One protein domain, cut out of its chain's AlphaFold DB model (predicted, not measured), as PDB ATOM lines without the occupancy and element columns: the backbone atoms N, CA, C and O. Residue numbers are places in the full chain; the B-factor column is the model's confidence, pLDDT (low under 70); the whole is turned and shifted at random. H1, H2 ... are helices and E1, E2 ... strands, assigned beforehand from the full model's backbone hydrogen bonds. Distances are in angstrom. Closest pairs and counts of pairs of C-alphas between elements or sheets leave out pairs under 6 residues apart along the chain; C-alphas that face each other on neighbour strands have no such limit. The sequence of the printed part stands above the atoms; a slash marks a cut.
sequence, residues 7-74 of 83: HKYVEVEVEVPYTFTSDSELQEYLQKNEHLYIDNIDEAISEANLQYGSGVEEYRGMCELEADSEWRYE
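Overview. This is residues 7 to 74 of the 83 residues of an uncharacterized protein of Parvibaculum sp (UniProt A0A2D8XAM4). With little regular structure, this is an elongated model of mostly loops: residues 7 to 15 run lengthwise between H2 on one side and E1 on the other, H1 is at one end, and residues 48 to 71 wind round the opposite end and back to E1. The printed part has 68 residues, with H1, H2 and E1 in that order; the class is mostly helix, though named elements hold only 23 residues. It is only just loose, close to compact, with a radius of gyration of the C-alphas of 13.4 A and spans of 40 by 23 by 16 A.

Along the chain. H1, residues 23 to 32, is 14.2 A long, starting at C-alpha 23 (230.596, 207.414, 174.278). H2, residues 38 to 47, measures 14.4 A. E1, residues 72 to 74, measures 6.9 A and ends at C-alpha 74 (236.327, 207.065, 183.286).

Arrangement. H1 and H2 are apart, though joined by a tight link of 5 residues. E1 is apart from both and pairs with no named strand. In H1 and H2 every O i to N i+4 pair is within hydrogen-bond range.

Size, cuts and confidence. The C-alphas farthest apart, of Thr 19 and Tyr 52, are 40.0 A apart. The link from H2 to E1 is long, 24 residues. The printed part has no cut, and no printed residue is under 70 in pLDDT.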
ATOM      1  N   HIS A   7     244.323 189.399 192.861       96.81
ATOM      2  CA  HIS A   7     244.177 190.332 191.752       96.81
ATOM      3  C   HIS A   7     245.202 191.470 191.854       96.81
ATOM      4  O   HIS A   7     245.878 191.645 192.875       96.81
ATOM      5  N   LYS A   8     245.312 192.240 190.772       97.44
ATOM      6  CA  LYS A   8     245.979 193.543 190.726       97.44
ATOM      7  C   LYS A   8     244.991 194.552 190.155       97.44
ATOM      8  O   LYS A   8     244.189 194.193 189.300       97.44
ATOM      9  N   TYR A   9     245.066 195.783 190.636       97.00
ATOM     10  CA  TYR A   9     244.283 196.908 190.142       97.00
ATOM     11  C   TYR A   9     245.223 198.081 189.918       97.00
ATOM     12  O   TYR A   9     246.027 198.393 190.800       97.00
ATOM     13  N   VAL A  10     245.136 198.690 188.741       97.38
ATOM     14  CA  VAL A  10     245.913 199.867 188.365       97.38
ATOM     15  C   VAL A  10     245.052 200.790 187.517       97.38
ATOM     16  O   VAL A  10     244.101 200.350 186.876       97.38
ATOM     17  N   GLU A  11     245.423 202.062 187.501       96.38
ATOM     18  CA  GLU A  11     244.804 203.102 186.691       96.38
ATOM     19  C   GLU A  11     245.915 203.972 186.107       96.38
ATOM     20  O   GLU A  11     246.953 204.172 186.745       96.38
ATOM     21  N   VAL A  12     245.693 204.494 184.905       96.62
ATOM     22  CA  VAL A  12     246.565 205.495 184.284       96.62
ATOM     23  C   VAL A  12     245.706 206.604 183.696       96.62
ATOM     24  O   VAL A  12     244.592 206.360 183.233       96.62
ATOM     25  N   GLU A  13     246.236 207.819 183.692       95.81
ATOM     26  CA  GLU A  13     245.595 208.966 183.055       95.81
ATOM     27  C   GLU A  13     246.170 209.157 181.650       95.81
ATOM     28  O   GLU A  13     247.389 209.156 181.459       95.81
ATOM     29  N   VAL A  14     245.295 209.334 180.660       92.75
ATOM     30  CA  VAL A  14     245.683 209.653 179.282       92.75
ATOM     31  C   VAL A  14     244.871 210.817 178.746       92.75
ATOM     32  O   VAL A  14     243.670 210.933 178.989       92.75
ATOM     33  N   GLU A  15     245.524 211.678 177.972       91.38
ATOM     34  CA  GLU A  15     244.847 212.767 177.281       91.38
ATOM     35  C   GLU A  15     244.162 212.244 176.016       91.38
ATOM     36  O   GLU A  15     244.783 211.620 175.151       91.38
ATOM     37  N   VAL A  16     242.870 212.542 175.881       88.69
ATOM     38  CA  VAL A  16     242.082 212.226 174.688       88.69
ATOM     39  C   VAL A  16     241.486 213.500 174.083       88.69
ATOM     40  O   VAL A  16     241.230 214.469 174.804       88.69
ATOM     41  N   PRO A  17     241.244 213.549 172.761       86.38
ATOM     42  CA  PRO A  17     240.603 214.700 172.132       86.38
ATOM     43  C   PRO A  17     239.232 215.021 172.754       86.38
ATOM     44  O   PRO A  17     238.375 214.156 172.861       86.38
ATOM     45  N   TYR A  18     238.957 216.288 173.080       76.88
ATOM     46  CA  TYR A  18     237.659 216.713 173.646       76.88
ATOM     47  C   TYR A  18     236.496 216.698 172.623       76.88
ATOM     48  O   TYR A  18     235.404 217.197 172.875       76.88
ATOM     49  N   THR A  19     236.729 216.195 171.412       79.75
ATOM     50  CA  THR A  19     235.826 216.359 170.264       79.75
ATOM     51  C   THR A  19     234.807 215.237 170.095       79.75
ATOM     52  O   THR A  19     234.036 215.291 169.141       79.75
ATOM     53  N   PHE A  20     234.808 214.217 170.956       81.81
ATOM     54  CA  PHE A  20     233.884 213.091 170.821       81.81
ATOM     55  C   PHE A  20     232.450 213.516 171.127       81.81
ATOM     56  O   PHE A  20     232.171 214.182 172.123       81.81
ATOM     57  N   THR A  21     231.537 213.121 170.248       73.62
ATOM     58  CA  THR A  21     230.112 213.451 170.334       73.62
ATOM     59  C   THR A  21     229.280 212.332 170.952       73.62
ATOM     60  O   THR A  21     228.123 212.563 171.310       73.62
ATOM     61  N   SER A  22     229.853 211.138 171.117       82.69
ATOM     62  CA  SER A  22     229.234 210.018 171.824       82.69
ATOM     63  C   SER A  22     230.260 209.139 172.542       82.69
ATOM     64  O   SER A  22     231.424 209.055 172.146       82.69
ATOM     65  N   ASP A  23     229.789 208.405 173.553       83.75
ATOM     66  CA  ASP A  23     230.596 207.414 174.278       83.75
ATOM     67  C   ASP A  23     231.135 206.317 173.337       83.75
ATOM     68  O   ASP A  23     232.243 205.824 173.523       83.75
ATOM     69  N   SER A  24     230.394 205.976 172.274       87.00
ATOM     70  CA  SER A  24     230.829 204.985 171.281       87.00
ATOM     71  C   SER A  24     232.029 205.455 170.455       87.00
ATOM     72  O   SER A  24     232.905 204.654 170.150       87.00
ATOM     73  N   GLU A  25     232.076 206.741 170.085       89.69
ATOM     74  CA  GLU A  25     233.209 207.312 169.345       89.69
ATOM     75  C   GLU A  25     234.469 207.335 170.211       89.69
ATOM     76  O   GLU A  25     235.556 207.015 169.729       89.69
ATOM     77  N   LEU A  26     234.318 207.674 171.494       89.75
ATOM     78  CA  LEU A  26     235.416 207.636 172.452       89.75
ATOM     79  C   LEU A  26     235.907 206.202 172.686       89.75
ATOM     80  O   LEU A  26     237.111 205.964 172.646       89.75
ATOM     81  N   GLN A  27     235.004 205.239 172.886       90.81
ATOM     82  CA  GLN A  27     235.380 203.836 173.071       90.81
ATOM     83  C   GLN A  27     236.129 203.290 171.846       90.81
ATOM     84  O   GLN A  27     237.193 202.690 171.991       90.81
ATOM     85  N   GLU A  28     235.628 203.549 170.634       92.69
ATOM     86  CA  GLU A  28     236.307 203.152 169.396       92.69
ATOM     87  C   GLU A  28     237.679 203.835 169.256       92.69
ATOM     88  O   GLU A  28     238.641 203.217 168.791       92.69
ATOM     89  N   TYR A  29     237.796 205.099 169.671       93.75
ATOM     90  CA  TYR A  29     239.075 205.800 169.699       93.75
ATOM     91  C   TYR A  29     240.058 205.146 170.671       93.75
ATOM     92  O   TYR A  29     241.192 204.892 170.276       93.75
ATOM     93  N   LEU A  30     239.643 204.855 171.903       94.31
ATOM     94  CA  LEU A  30     240.498 204.224 172.910       94.31
ATOM     95  C   LEU A  30     240.987 202.853 172.431       94.31
ATOM     96  O   LEU A  30     242.189 202.616 172.437       94.31
ATOM     97  N   GLN A  31     240.097 202.023 171.879       93.75
ATOM     98  CA  GLN A  31     240.467 200.721 171.308       93.75
ATOM     99  C   GLN A  31     241.479 200.847 170.156       93.75
ATOM    100  O   GLN A  31     242.429 200.077 170.066       93.75
ATOM    101  N   LYS A  32     241.322 201.837 169.266       95.88
ATOM    102  CA  LYS A  32     242.279 202.069 168.165       95.88
ATOM    103  C   LYS A  32     243.598 202.683 168.622       95.88
ATOM    104  O   LYS A  32     244.590 202.599 167.900       95.88
ATOM    105  N   ASN A  33     243.603 203.335 169.779       95.38
ATOM    106  CA  ASN A  33     244.748 204.052 170.318       95.38
ATOM    107  C   ASN A  33     245.214 203.439 171.644       95.38
ATOM    108  O   ASN A  33     245.704 204.157 172.509       95.38
ATOM    109  N   GLU A  34     245.118 202.112 171.783       96.06
ATOM    110  CA  GLU A  34     245.545 201.396 172.995       96.06
ATOM    111  C   GLU A  34     247.013 201.656 173.353       96.06
ATOM    112  O   GLU A  34     247.373 201.719 174.523       96.06
ATOM    113  N   HIS A  35     247.845 201.934 172.343       95.81
ATOM    114  CA  HIS A  35     249.242 202.340 172.501       95.81
ATOM    115  C   HIS A  35     249.441 203.587 173.385       95.81
ATOM    116  O   HIS A  35     250.558 203.840 173.822       95.81
ATOM    117  N   LEU A  36     248.394 204.384 173.637       95.69
ATOM    118  CA  LEU A  36     248.455 205.536 174.540       95.69
ATOM    119  C   LEU A  36     248.536 205.130 176.017       95.69
ATOM    120  O   LEU A  36     249.046 205.907 176.821       95.69
ATOM    121  N   TYR A  37     248.020 203.953 176.381       95.81
ATOM    122  CA  TYR A  37     247.912 203.519 177.777       95.81
ATOM    123  C   TYR A  37     248.466 202.120 178.053       95.81
ATOM    124  O   TYR A  37     248.804 201.848 179.200       95.81
ATOM    125  N   ILE A  38     248.573 201.238 177.054       96.50
ATOM    126  CA  ILE A  38     248.896 199.821 177.273       96.50
ATOM    127  C   ILE A  38     250.258 199.621 177.946       96.50
ATOM    128  O   ILE A  38     250.333 198.925 178.953       96.50
ATOM    129  N   ASP A  39     251.300 200.317 177.482       97.25
ATOM    130  CA  ASP A  39     252.647 200.202 178.053       97.25
ATOM    131  C   ASP A  39     252.689 200.722 179.501       97.25
ATOM    132  O   ASP A  39     253.313 200.114 180.369       97.25
ATOM    133  N   ASN A  40     251.969 201.815 179.781       98.00
ATOM    134  CA  ASN A  40     251.886 202.392 181.126       98.00
ATOM    135  C   ASN A  40     251.113 201.473 182.084       98.00
ATOM    136  O   ASN A  40     251.478 201.350 183.253       98.00
ATOM    137  N   ILE A  41     250.047 200.827 181.600       97.50
ATOM    138  CA  ILE A  41     249.298 199.832 182.372       97.50
ATOM    139  C   ILE A  41     250.183 198.620 182.660       97.50
ATOM    140  O   ILE A  41     250.240 198.188 183.808       97.50
ATOM    141  N   ASP A  42     250.910 198.102 181.670       97.56
ATOM    142  CA  ASP A  42     251.809 196.960 181.852       97.56
ATOM    143  C   ASP A  42     252.919 197.263 182.873       97.56
ATOM    144  O   ASP A  42     253.180 196.449 183.768       97.56
ATOM    145  N   GLU A  43     253.532 198.448 182.794       98.12
ATOM    146  CA  GLU A  43     254.510 198.917 183.779       98.12
ATOM    147  C   GLU A  43     253.881 198.992 185.178       98.12
ATOM    148  O   GLU A  43     254.383 198.353 186.111       98.12
ATOM    149  N   ALA A  44     252.729 199.653 185.317       98.06
ATOM    150  CA  ALA A  44     252.024 199.777 186.590       98.06
ATOM    151  C   ALA A  44     251.624 198.411 187.174       98.06
ATOM    152  O   ALA A  44     251.789 198.170 188.373       98.06
ATOM    153  N   ILE A  45     251.136 197.477 186.349       97.19
ATOM    154  CA  ILE A  45     250.811 196.108 186.771       97.19
ATOM    155  C   ILE A  45     252.070 195.402 187.267       97.19
ATOM    156  O   ILE A  45     252.002 194.674 188.263       97.19
ATOM    157  N   SER A  46     253.212 195.582 186.597       97.62
ATOM    158  CA  SER A  46     254.468 194.936 186.986       97.62
ATOM    159  C   SER A  46     254.920 195.351 188.392       97.62
ATOM    160  O   SER A  46     255.378 194.501 189.161       97.62
ATOM    161  N   GLU A  47     254.681 196.611 188.764       97.81
ATOM    162  CA  GLU A  47     255.044 197.198 190.057       97.81
ATOM    163  C   GLU A  47     253.970 197.010 191.141       97.81
ATOM    164  O   GLU A  47     254.273 197.014 192.337       97.81
ATOM    165  N   ALA A  48     252.709 196.809 190.745       97.75
ATOM    166  CA  ALA A  48     251.595 196.671 191.671       97.75
ATOM    167  C   ALA A  48     251.694 195.407 192.542       97.75
ATOM    168  O   ALA A  48     252.056 194.310 192.097       97.75
ATOM    169  N   ASN A  49     251.286 195.546 193.804       97.31
ATOM    170  CA  ASN A  49     251.222 194.438 194.752       97.31
ATOM    171  C   ASN A  49     250.014 193.534 194.481       97.31
ATOM    172  O   ASN A  49     248.941 194.000 194.104       97.31
ATOM    173  N   LEU A  50     250.179 192.233 194.736       97.56
ATOM    174  CA  LEU A  50     249.064 191.284 194.724       97.56
ATOM    175  C   LEU A  50     248.132 191.543 195.908       97.56
ATOM    176  O   LEU A  50     248.579 191.605 197.056       97.56
ATOM    177  N   GLN A  51     246.836 191.617 195.626       97.50
ATOM    178  CA  GLN A  51     245.783 191.779 196.622       97.50
ATOM    179  C   GLN A  51     244.979 190.486 196.743       97.50
ATOM    180  O   GLN A  51     244.694 189.833 195.743       97.50
ATOM    181  N   TYR A  52     244.660 190.071 197.969       96.94
ATOM    182  CA  TYR A  52     243.885 188.853 198.210       96.94
ATOM    183  C   TYR A  52     242.404 189.087 197.910       96.94
ATOM    184  O   TYR A  52     241.833 190.046 198.414       96.94
ATOM    185  N   GLY A  53     241.779 188.173 197.166       95.56
ATOM    186  CA  GLY A  53     240.400 188.322 196.690       95.56
ATOM    187  C   GLY A  53     240.334 188.418 195.168       95.56
ATOM    188  O   GLY A  53     241.366 188.481 194.498       95.56
ATOM    189  N   SER A  54     239.122 188.387 194.615       94.25
ATOM    190  CA  SER A  54     238.905 188.492 193.168       94.25
ATOM    191  C   SER A  54     238.967 189.926 192.648       94.25
ATOM    192  O   SER A  54     239.152 190.088 191.450       94.25
ATOM    193  N   GLY A  55     238.786 190.951 193.490       94.81
ATOM    194  CA  GLY A  55     238.723 192.351 193.039       94.81
ATOM    195  C   GLY A  55     237.388 192.738 192.384       94.81
ATOM    196  O   GLY A  55     237.114 193.917 192.180       94.81
ATOM    197  N   VAL A  56     236.537 191.753 192.084       94.94
ATOM    198  CA  VAL A  56     235.187 191.933 191.530       94.94
ATOM    199  C   VAL A  56     234.308 192.673 192.536       94.94
ATOM    200  O   VAL A  56     234.216 192.269 193.692       94.94
ATOM    201  N   GLU A  57     233.668 193.745 192.076       94.62
ATOM    202  CA  GLU A  57     232.863 194.699 192.851       94.62
ATOM    203  C   GLU A  57     233.634 195.457 193.953       94.62
ATOM    204  O   GLU A  57     233.035 196.221 194.711       94.62
ATOM    205  N   GLU A  58     234.962 195.304 194.035       95.31
ATOM    206  CA  GLU A  58     235.807 196.055 194.977       95.31
ATOM    207  C   GLU A  58     236.161 197.453 194.440       95.31
ATOM    208  O   GLU A  58     236.371 198.384 195.219       95.31
ATOM    209  N   TYR A  59     236.156 197.618 193.111       93.00
ATOM    210  CA  TYR A  59     236.431 198.875 192.411       93.00
ATOM    211  C   TYR A  59     235.228 199.306 191.574       93.00
ATOM    212  O   TYR A  59     234.431 198.485 191.111       93.00
ATOM    213  N   ARG A  60     235.071 200.618 191.379       90.25
ATOM    214  CA  ARG A  60     233.873 201.190 190.758       90.25
ATOM    215  C   ARG A  60     233.667 200.644 189.342       90.25
ATOM    216  O   ARG A  60     234.416 200.946 188.423       90.25
ATOM    217  N   GLY A  61     232.581 199.894 189.171       90.81
ATOM    218  CA  GLY A  61     232.176 199.348 187.878       90.81
ATOM    219  C   GLY A  61     232.942 198.104 187.431       90.81
ATOM    220  O   GLY A  61     232.580 197.578 186.390       90.81
ATOM    221  N   MET A  62     233.935 197.626 188.192       94.19
ATOM    222  CA  MET A  62     234.617 196.358 187.913       94.19
ATOM    223  C   MET A  62     233.735 195.200 188.393       94.19
ATOM    224  O   MET A  62     233.635 194.971 189.598       94.19
ATOM    225  N   CYS A  63     233.038 194.516 187.489       94.94
ATOM    226  CA  CYS A  63     232.040 193.493 187.817       94.94
ATOM    227  C   CYS A  63     232.120 192.204 186.976       94.94
ATOM    228  O   CYS A  63     231.274 191.320 187.145       94.94
ATOM    229  N   GLU A  64     233.123 192.050 186.110       93.38
ATOM    230  CA  GLU A  64     233.256 190.882 185.232       93.38
ATOM    231  C   GLU A  64     233.787 189.656 185.994       93.38
ATOM    232  O   GLU A  64     234.988 189.434 186.133       93.38
ATOM    233  N   LEU A  65     232.872 188.822 186.498       92.19
ATOM    234  CA  LEU A  65     233.203 187.668 187.347       92.19
ATOM    235  C   LEU A  65     233.954 186.542 186.614       92.19
ATOM    236  O   LEU A  65     234.708 185.796 187.242       92.19
ATOM    237  N   GLU A  66     233.690 186.369 185.319       92.31
ATOM    238  CA  GLU A  66     234.218 185.256 184.517       92.31
ATOM    239  C   GLU A  66     235.443 185.641 183.675       92.31
ATOM    240  O   GLU A  66     236.041 184.770 183.043       92.31
ATOM    241  N   ALA A  67     235.821 186.923 183.661       91.81
ATOM    242  CA  ALA A  67     236.957 187.409 182.892       91.81
ATOM    243  C   ALA A  67     238.265 187.303 183.691       91.81
ATOM    244  O   ALA A  67     238.308 187.571 184.890       91.81
ATOM    245  N   ASP A  68     239.360 186.969 183.004       92.62
ATOM    246  CA  ASP A  68     240.706 186.976 183.599       92.62
ATOM    247  C   ASP A  68     241.220 188.410 183.855       92.62
ATOM    248  O   ASP A  68     242.120 188.621 184.670       92.62
ATOM    249  N   SER A  69     240.646 189.397 183.156       93.50
ATOM    250  CA  SER A  69     240.914 190.829 183.305       93.50
ATOM    251  C   SER A  69     239.709 191.648 182.844       93.50
ATOM    252  O   SER A  69     239.080 191.286 181.849       93.50
ATOM    253  N   GLU A  70     239.454 192.784 183.488       96.19
ATOM    254  CA  GLU A  70     238.454 193.766 183.066       96.19
ATOM    255  C   GLU A  70     239.128 195.114 182.806       96.19
ATOM    256  O   GLU A  70     239.993 195.541 183.569       96.19
ATOM    257  N   TRP A  71     238.721 195.780 181.725       95.19
ATOM    258  CA  TRP A  71     239.251 197.077 181.322       95.19
ATOM    259  C   TRP A  71     238.132 198.104 181.303       95.19
ATOM    260  O   TRP A  71     237.042 197.858 180.780       95.19
ATOM    261  N   ARG A  72     238.403 199.272 181.883       94.81
ATOM    262  CA  ARG A  72     237.446 200.371 181.976       94.81
ATOM    263  C   ARG A  72     238.130 201.703 181.739       94.81
ATOM    264  O   ARG A  72     239.328 201.843 181.962       94.81
ATOM    265  N   TYR A  73     237.334 202.685 181.343       93.75
ATOM    266  CA  TYR A  73     237.724 204.088 181.332       93.75
ATOM    267  C   TYR A  73     236.690 204.930 182.079       93.75
ATOM    268  O   TYR A  73     235.497 204.605 182.090       93.75
ATOM    269  N   GLU A  74     237.152 206.024 182.677       91.62
ATOM    270  CA  GLU A  74     236.327 207.065 183.286       91.62
ATOM    271  C   GLU A  74     236.831 208.438 182.816       91.62
ATOM    272  O   GLU A  74     238.025 208.642 182.610       91.62
TER     273      GLU A  74